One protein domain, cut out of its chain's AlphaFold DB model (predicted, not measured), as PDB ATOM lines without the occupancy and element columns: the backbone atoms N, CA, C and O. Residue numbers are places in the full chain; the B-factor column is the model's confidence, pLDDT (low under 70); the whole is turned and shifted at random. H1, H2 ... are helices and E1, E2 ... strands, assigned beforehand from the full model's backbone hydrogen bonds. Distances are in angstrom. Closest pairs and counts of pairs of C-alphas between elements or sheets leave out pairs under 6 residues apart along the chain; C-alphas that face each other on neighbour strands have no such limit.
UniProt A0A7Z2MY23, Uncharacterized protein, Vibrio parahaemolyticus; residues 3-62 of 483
ATOM      1  N   ILE A   3     190.209 175.570 176.457       91.62
ATOM      2  CA  ILE A   3     191.342 176.454 176.734       91.62
ATOM      3  C   ILE A   3     191.043 177.749 175.996       91.62
ATOM      4  O   ILE A   3     190.814 177.729 174.787       91.62
ATOM      5  N   TRP A   4     190.994 178.845 176.734       90.88
ATOM      6  CA  TRP A   4     190.624 180.148 176.221       90.88
ATOM      7  C   TRP A   4     191.744 181.139 176.506       90.88
ATOM      8  O   TRP A   4     191.855 181.669 177.609       90.88
ATOM      9  N   ASP A   5     192.574 181.337 175.490       89.12
ATOM     10  CA  ASP A   5     193.602 182.372 175.448       89.12
ATOM     11  C   ASP A   5     192.987 183.737 175.098       89.12
ATOM     12  O   ASP A   5     191.975 183.799 174.391       89.12
ATOM     13  N   GLU A   6     193.592 184.818 175.586       87.31
ATOM     14  CA  GLU A   6     193.099 186.197 175.449       87.31
ATOM     15  C   GLU A   6     191.635 186.332 175.927       87.31
ATOM     16  O   GLU A   6     190.776 186.924 175.257       87.31
ATOM     17  N   CYS A   7     191.306 185.697 177.060       91.19
ATOM     18  CA  CYS A   7     189.921 185.541 177.496       91.19
ATOM     19  C   CYS A   7     189.223 186.859 177.853       91.19
ATOM     20  O   CYS A   7     188.056 187.042 177.498       91.19
ATOM     21  N   GLU A   8     189.911 187.804 178.497       91.25
ATOM     22  CA  GLU A   8     189.322 189.097 178.856       91.25
ATOM     23  C   GLU A   8     189.071 189.938 177.602       91.25
ATOM     24  O   GLU A   8     188.004 190.549 177.431       91.25
ATOM     25  N   LYS A   9     190.017 189.901 176.658       87.44
ATOM     26  CA  LYS A   9     189.829 190.504 175.333       87.44
ATOM     27  C   LYS A   9     188.678 189.850 174.579       87.44
ATOM     28  O   LYS A   9     187.892 190.564 173.963       87.44
ATOM     29  N   GLY A  10     188.527 188.530 174.660       90.12
ATOM     30  CA  GLY A  10     187.409 187.797 174.066       90.12
ATOM     31  C   GLY A  10     186.052 188.227 174.632       90.12
ATOM     32  O   GLY A  10     185.139 188.533 173.864       90.12
ATOM     33  N   ILE A  11     185.929 188.329 175.961       92.94
ATOM     34  CA  ILE A  11     184.711 188.816 176.633       92.94
ATOM     35  C   ILE A  11     184.389 190.239 176.169       92.94
ATOM     36  O   ILE A  11     183.278 190.521 175.717       92.94
ATOM     37  N   THR A  12     185.364 191.146 176.238       91.44
ATOM     38  CA  THR A  12     185.152 192.564 175.912       91.44
ATOM     39  C   THR A  12     184.992 192.822 174.411       91.44
ATOM     40  O   THR A  12     184.378 193.821 174.028       91.44
ATOM     41  N   ALA A  13     185.456 191.923 173.538       89.62
ATOM     42  CA  ALA A  13     185.248 192.010 172.094       89.62
ATOM     43  C   ALA A  13     183.775 191.837 171.693       89.62
ATOM     44  O   ALA A  13     183.387 192.338 170.638       89.62
ATOM     45  N   THR A  14     182.935 191.219 172.535       90.69
ATOM     46  CA  THR A  14     181.495 191.030 172.263       90.69
ATOM     47  C   THR A  14     180.729 192.343 172.057       90.69
ATOM     48  O   THR A  14     179.731 192.361 171.348       90.69
ATOM     49  N   LYS A  15     181.223 193.474 172.581       87.12
ATOM     50  CA  LYS A  15     180.678 194.823 172.314       87.12
ATOM     51  C   LYS A  15     181.312 195.535 171.108       87.12
ATOM     52  O   LYS A  15     181.195 196.752 170.957       87.12
ATOM     53  N   GLY A  16     182.078 194.815 170.292       81.75
ATOM     54  CA  GLY A  16     182.825 195.372 169.170       81.75
ATOM     55  C   GLY A  16     181.927 195.875 168.037       81.75
ATOM     56  O   GLY A  16     180.829 195.375 167.804       81.75
ATOM     57  N   SER A  17     182.430 196.844 167.270       73.12
ATOM     58  CA  SER A  17     181.732 197.413 166.104       73.12
ATOM     59  C   SER A  17     181.703 196.491 164.878       73.12
ATOM     60  O   SER A  17     181.193 196.879 163.836       73.12
ATOM     61  N   HIS A  18     182.292 195.295 164.971       78.62
ATOM     62  CA  HIS A  18     182.232 194.276 163.920       78.62
ATOM     63  C   HIS A  18     180.891 193.523 163.915       78.62
ATOM     64  O   HIS A  18     180.582 192.832 162.946       78.62
ATOM     65  N   PHE A  19     180.085 193.665 164.970       79.06
ATOM     66  CA  PHE A  19     178.707 193.189 165.000       79.06
ATOM     67  C   PHE A  19     177.763 194.184 164.320       79.06
ATOM     68  O   PHE A  19     177.899 195.394 164.479       79.06
ATOM     69  N   GLN A  20     176.764 193.662 163.606       75.06
ATOM     70  CA  GLN A  20     175.807 194.473 162.841       75.06
ATOM     71  C   GLN A  20     174.851 195.292 163.721       75.06
ATOM     72  O   GLN A  20     174.341 196.321 163.288       75.06
ATOM     73  N   ASN A  21     174.546 194.816 164.932       77.56
ATOM     74  CA  ASN A  21     173.604 195.453 165.850       77.56
ATOM     75  C   ASN A  21     173.806 194.968 167.298       77.56
ATOM     76  O   ASN A  21     174.480 193.967 167.546       77.56
ATOM     77  N   LEU A  22     173.163 195.663 168.243       80.38
ATOM     78  CA  LEU A  22     173.208 195.365 169.680       80.38
ATOM     79  C   LEU A  22     172.721 193.945 170.018       80.38
ATOM     80  O   LEU A  22     173.299 193.290 170.879       80.38
ATOM     81  N   ASN A  23     171.703 193.437 169.315       83.44
ATOM     82  CA  ASN A  23     171.212 192.073 169.534       83.44
ATOM     83  C   ASN A  23     172.285 191.032 169.191       83.44
ATOM     84  O   ASN A  23     172.431 190.048 169.903       83.44
ATOM     85  N   SER A  24     173.068 191.261 168.135       87.44
ATOM     86  CA  SER A  24     174.170 190.371 167.750       87.44
ATOM     87  C   SER A  24     175.287 190.377 168.796       87.44
ATOM     88  O   SER A  24     175.831 189.323 169.109       87.44
ATOM     89  N   GLN A  25     175.583 191.545 169.377       90.69
ATOM     90  CA  GLN A  25     176.544 191.685 170.476       90.69
ATOM     91  C   GLN A  25     176.084 190.919 171.724       90.69
ATOM     92  O   GLN A  25     176.827 190.093 172.256       90.69
ATOM     93  N   LEU A  26     174.830 191.134 172.139       90.25
ATOM     94  CA  LEU A  26     174.218 190.444 173.275       90.25
ATOM     95  C   LEU A  26     174.198 188.928 173.057       90.25
ATOM     96  O   LEU A  26     174.667 188.178 173.905       90.25
ATOM     97  N   ASN A  27     173.723 188.472 171.896       91.88
ATOM     98  CA  ASN A  27     173.679 187.051 171.560       91.88
ATOM     99  C   ASN A  27     175.079 186.426 171.553       91.88
ATOM    100  O   ASN A  27     175.234 185.290 171.995       91.88
ATOM    101  N   SER A  28     176.101 187.152 171.085       93.19
ATOM    102  CA  SER A  28     177.487 186.684 171.146       93.19
ATOM    103  C   SER A  28     177.966 186.528 172.588       93.19
ATOM    104  O   SER A  28     178.627 185.538 172.892       93.19
ATOM    105  N   TYR A  29     177.635 187.471 173.472       93.75
ATOM    106  CA  TYR A  29     177.971 187.391 174.894       93.75
ATOM    107  C   TYR A  29     177.260 186.223 175.590       93.75
ATOM    108  O   TYR A  29     177.905 185.435 176.278       93.75
ATOM    109  N   GLU A  30     175.959 186.048 175.361       92.19
ATOM    110  CA  GLU A  30     175.197 184.933 175.940       92.19
ATOM    111  C   GLU A  30     175.652 183.576 175.382       92.19
ATOM    112  O   GLU A  30     175.731 182.593 176.117       92.19
ATOM    113  N   SER A  31     176.037 183.514 174.103       92.75
ATOM    114  CA  SER A  31     176.610 182.298 173.507       92.75
ATOM    115  C   SER A  31     177.947 181.938 174.154       92.75
ATOM    116  O   SER A  31     178.168 180.784 174.511       92.75
ATOM    117  N   LEU A  32     178.822 182.929 174.349       92.88
ATOM    118  CA  LEU A  32     180.096 182.770 175.051       92.88
ATOM    119  C   LEU A  32     179.866 182.237 176.468       92.88
ATOM    120  O   LEU A  32     180.489 181.259 176.878       92.88
ATOM    121  N   LYS A  33     178.917 182.840 177.189       91.38
ATOM    122  CA  LYS A  33     178.526 182.425 178.533       91.38
ATOM    123  C   LYS A  33     178.040 180.975 178.554       91.38
ATOM    124  O   LYS A  33     178.569 180.171 179.317       91.38
ATOM    125  N   SER A  34     177.133 180.612 177.647       90.81
ATOM    126  CA  SER A  34     176.602 179.252 177.529       90.81
ATOM    127  C   SER A  34     177.686 178.212 177.218       90.81
ATOM    128  O   SER A  34     177.700 177.128 177.804       90.81
ATOM    129  N   VAL A  35     178.638 178.528 176.334       90.56
ATOM    130  CA  VAL A  35     179.766 177.634 176.015       90.56
ATOM    131  C   VAL A  35     180.613 177.352 177.259       90.56
ATOM    132  O   VAL A  35     180.997 176.206 177.503       90.56
ATOM    133  N   VAL A  36     180.879 178.380 178.061       89.44
ATOM    134  CA  VAL A  36     181.714 178.277 179.261       89.44
ATOM    135  C   VAL A  36     180.970 177.593 180.415       89.44
ATOM    136  O   VAL A  36     181.549 176.745 181.098       89.44
ATOM    137  N   GLU A  37     179.680 177.876 180.604       89.06
ATOM    138  CA  GLU A  37     178.812 177.190 181.576       89.06
ATOM    139  C   GLU A  37     178.828 175.670 181.366       89.06
ATOM    140  O   GLU A  37     179.066 174.897 182.301       89.06
ATOM    141  N   ASN A  38     178.675 175.244 180.111       88.56
ATOM    142  CA  ASN A  38     178.639 173.835 179.724       88.56
ATOM    143  C   ASN A  38     180.026 173.165 179.688       88.56
ATOM    144  O   ASN A  38     180.135 171.949 179.498       88.56
ATOM    145  N   ALA A  39     181.112 173.919 179.885       89.25
ATOM    146  CA  ALA A  39     182.458 173.367 179.880       89.25
ATOM    147  C   ALA A  39     182.713 172.514 181.134       89.25
ATOM    148  O   ALA A  39     182.621 172.986 182.268       89.25
ATOM    149  N   LYS A  40     183.112 171.250 180.934       87.88
ATOM    150  CA  LYS A  40     183.539 170.361 182.035       87.88
ATOM    151  C   LYS A  40     184.826 170.839 182.720       87.88
ATOM    152  O   LYS A  40     184.958 170.711 183.926       87.88
ATOM    153  N   TRP A  41     185.761 171.353 181.924       88.31
ATOM    154  CA  TRP A  41     187.041 171.915 182.359       88.31
ATOM    155  C   TRP A  41     187.288 173.174 181.548       88.31
ATOM    156  O   TRP A  41     187.138 173.124 180.320       88.31
ATOM    157  N   LEU A  42     187.669 174.251 182.221       88.88
ATOM    158  CA  LEU A  42     187.935 175.552 181.632       88.88
ATOM    159  C   LEU A  42     189.302 176.035 182.109       88.88
ATOM    160  O   LEU A  42     189.546 176.100 183.310       88.88
ATOM    161  N   ILE A  43     190.167 176.382 181.165       91.19
ATOM    162  CA  ILE A  43     191.424 177.079 181.419       91.19
ATOM    163  C   ILE A  43     191.305 178.428 180.722       91.19
ATOM    164  O   ILE A  43     191.184 178.475 179.500       91.19
ATOM    165  N   MET A  44     191.287 179.504 181.500       90.12
ATOM    166  CA  MET A  44     191.261 180.879 181.002       90.12
ATOM    167  C   MET A  44     192.635 181.499 181.201       90.12
ATOM    168  O   MET A  44     193.210 181.389 182.284       90.12
ATOM    169  N   MET A  45     193.166 182.107 180.147       89.75
ATOM    170  CA  MET A  45     194.497 182.693 180.125       89.75
ATOM    171  C   MET A  45     194.404 184.072 179.485       89.75
ATOM    172  O   MET A  45     193.823 184.228 178.416       89.75
ATOM    173  N   ASP A  46     194.967 185.072 180.150       85.88
ATOM    174  CA  ASP A  46     195.175 186.396 179.579       85.88
ATOM    175  C   ASP A  46     196.326 187.075 180.327       85.88
ATOM    176  O   ASP A  46     196.576 186.790 181.501       85.88
ATOM    177  N   ALA A  47     197.016 187.989 179.654       74.81
ATOM    178  CA  ALA A  47     197.993 188.860 180.293       74.81
ATOM    179  C   ALA A  47     197.319 189.953 181.142       74.81
ATOM    180  O   ALA A  47     198.000 190.609 181.930       74.81
ATOM    181  N   ASP A  48     196.013 190.189 180.965       76.06
ATOM    182  CA  ASP A  48     195.260 191.234 181.664       76.06
ATOM    183  C   ASP A  48     193.944 190.772 182.300       76.06
ATOM    184  O   ASP A  48     192.994 191.549 182.393       76.06
ATOM    185  N   ILE A  49     193.921 189.543 182.837       83.50
ATOM    186  CA  ILE A  49     192.804 189.068 183.668       83.50
ATOM    187  C   ILE A  49     192.545 190.054 184.815       83.50
ATOM    188  O   ILE A  49     193.418 190.338 185.638       83.50
ATOM    189  N   SER A  50     191.305 190.524 184.904       85.62
ATOM    190  CA  SER A  50     190.815 191.390 185.963       85.62
ATOM    191  C   SER A  50     189.653 190.757 186.726       85.62
ATOM    192  O   SER A  50     188.835 189.998 186.197       85.62
ATOM    193  N   GLU A  51     189.544 191.114 188.004       85.12
ATOM    194  CA  GLU A  51     188.393 190.732 188.822       85.12
ATOM    195  C   GLU A  51     187.091 191.364 188.299       85.12
ATOM    196  O   GLU A  51     186.024 190.750 188.355       85.12
ATOM    197  N   ASP A  52     187.189 192.581 187.758       88.31
ATOM    198  CA  ASP A  52     186.042 193.377 187.329       88.31
ATOM    199  C   ASP A  52     185.343 192.798 186.094       88.31
ATOM    200  O   ASP A  52     184.116 192.875 186.018       88.31
ATOM    201  N   ILE A  53     186.084 192.211 185.149       91.12
ATOM    202  CA  ILE A  53     185.508 191.613 183.939       91.12
ATOM    203  C   ILE A  53     185.545 190.091 184.019       91.12
ATOM    204  O   ILE A  53     184.495 189.469 184.182       91.12
ATOM    205  N   SER A  54     186.730 189.485 183.927       90.12
ATOM    206  CA  SER A  54     186.871 188.025 183.875       90.12
ATOM    207  C   SER A  54     186.384 187.360 185.163       90.12
ATOM    208  O   SER A  54     185.633 186.388 185.109       90.12
ATOM    209  N   GLY A  55     186.728 187.923 186.326       87.62
ATOM    210  CA  GLY A  55     186.275 187.412 187.622       87.62
ATOM    211  C   GLY A  55     184.749 187.417 187.759       87.62
ATOM    212  O   GLY A  55     184.150 186.391 188.082       87.62
ATOM    213  N   ASN A  56     184.099 188.543 187.459       89.56
ATOM    214  CA  ASN A  56     182.636 188.631 187.490       89.56
ATOM    215  C   ASN A  56     181.959 187.753 186.431       89.56
ATOM    216  O   ASN A  56     180.920 187.155 186.716       89.56
ATOM    217  N   PHE A  57     182.558 187.604 185.247       90.50
ATOM    218  CA  PHE A  57     182.079 186.679 184.222       90.50
ATOM    219  C   PHE A  57     182.059 185.237 184.736       90.50
ATOM    220  O   PHE A  57     181.004 184.600 184.698       90.50
ATOM    221  N   VAL A  58     183.170 184.760 185.308       87.38
ATOM    222  CA  VAL A  58     183.289 183.401 185.865       87.38
ATOM    223  C   VAL A  58     182.381 183.186 187.083       87.38
ATOM    224  O   VAL A  58     181.777 182.126 187.224       87.38
ATOM    225  N   ARG A  59     182.186 184.186 187.948       84.50
ATOM    226  CA  ARG A  59     181.198 184.072 189.041       84.50
ATOM    227  C   ARG A  59     179.775 183.920 188.507       84.50
ATOM    228  O   ARG A  59     178.979 183.160 189.045       84.50
ATOM    229  N   SER A  60     179.449 184.621 187.421       87.00
ATOM    230  CA  SER A  60     178.087 184.655 186.877       87.00
ATOM    231  C   SER A  60     177.626 183.368 186.194       87.00
ATOM    232  O   SER A  60     176.433 183.250 185.906       87.00
ATOM    233  N   ILE A  61     178.554 182.451 185.910       83.94
ATOM    234  CA  ILE A  61     178.296 181.126 185.327       83.94
ATOM    235  C   ILE A  61     178.169 180.026 186.396       83.94
ATOM    236  O   ILE A  61     177.968 178.865 186.050       83.94
ATOM    237  N   GLY A  62     178.305 180.366 187.686       78.56
ATOM    238  CA  GLY A  62     178.142 179.420 188.799       78.56
ATOM    239  C   GLY A  62     179.229 178.343 188.878       78.56
ATOM    240  O   GLY A  62     178.951 177.214 189.280       78.56
TER     241      GLY A  62
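This is residues 3 to 62 of the 483 residues of an uncharacterized protein of Vibrio parahaemolyticus (UniProt A0A7Z2MY23). A small parallel sheet, E1 beside E2, stands at one end; H1 runs away from it and the longer H2 runs back, loosely side by side, while H3 crosses H1. The printed part has 60 residues, mostly helix, in the order E1, H1, H2, E2, H3. It is compact, with a radius of gyration of the C-alphas of 11.5 A and spans of 31 by 24 by 19 A.

E1, residues 3 to 5, and E2, residues 42 to 45, are parallel at 17 degrees; N 4 and O 43, 2.8 A apart, are within hydrogen-bond range. With H1, residues 7 to 13, and H2, residues 22 to 37, between them along the chain, these neighbours form a strand-helix-strand unit with a right-handed crossover. H1 and H2 are close but not clearly touching, closest at the C-alphas of Ile 11 and Tyr 29, 7.1 A. H3, residues 51 to 60, touches H1 about perpendicular, at 85 degrees, closest at the C-alphas of Ser 54 and Glu 8, 5.7 A. Every O i to N i+4 pair is within hydrogen-bond range in H1 and H2, 4 of 6 in H3.

E1 begins at C-alpha 3 (191.342, 176.454, 176.734). H2 spans 22.4 A; H3 spans 12.1 A, ending at C-alpha 60 (178.087, 184.655, 186.877).

The farthest C-alphas, of Gln 20 and Trp 41, are 31.9 A apart. The printed part has no cut and no long link; no printed residue is under 70 in pLDDT.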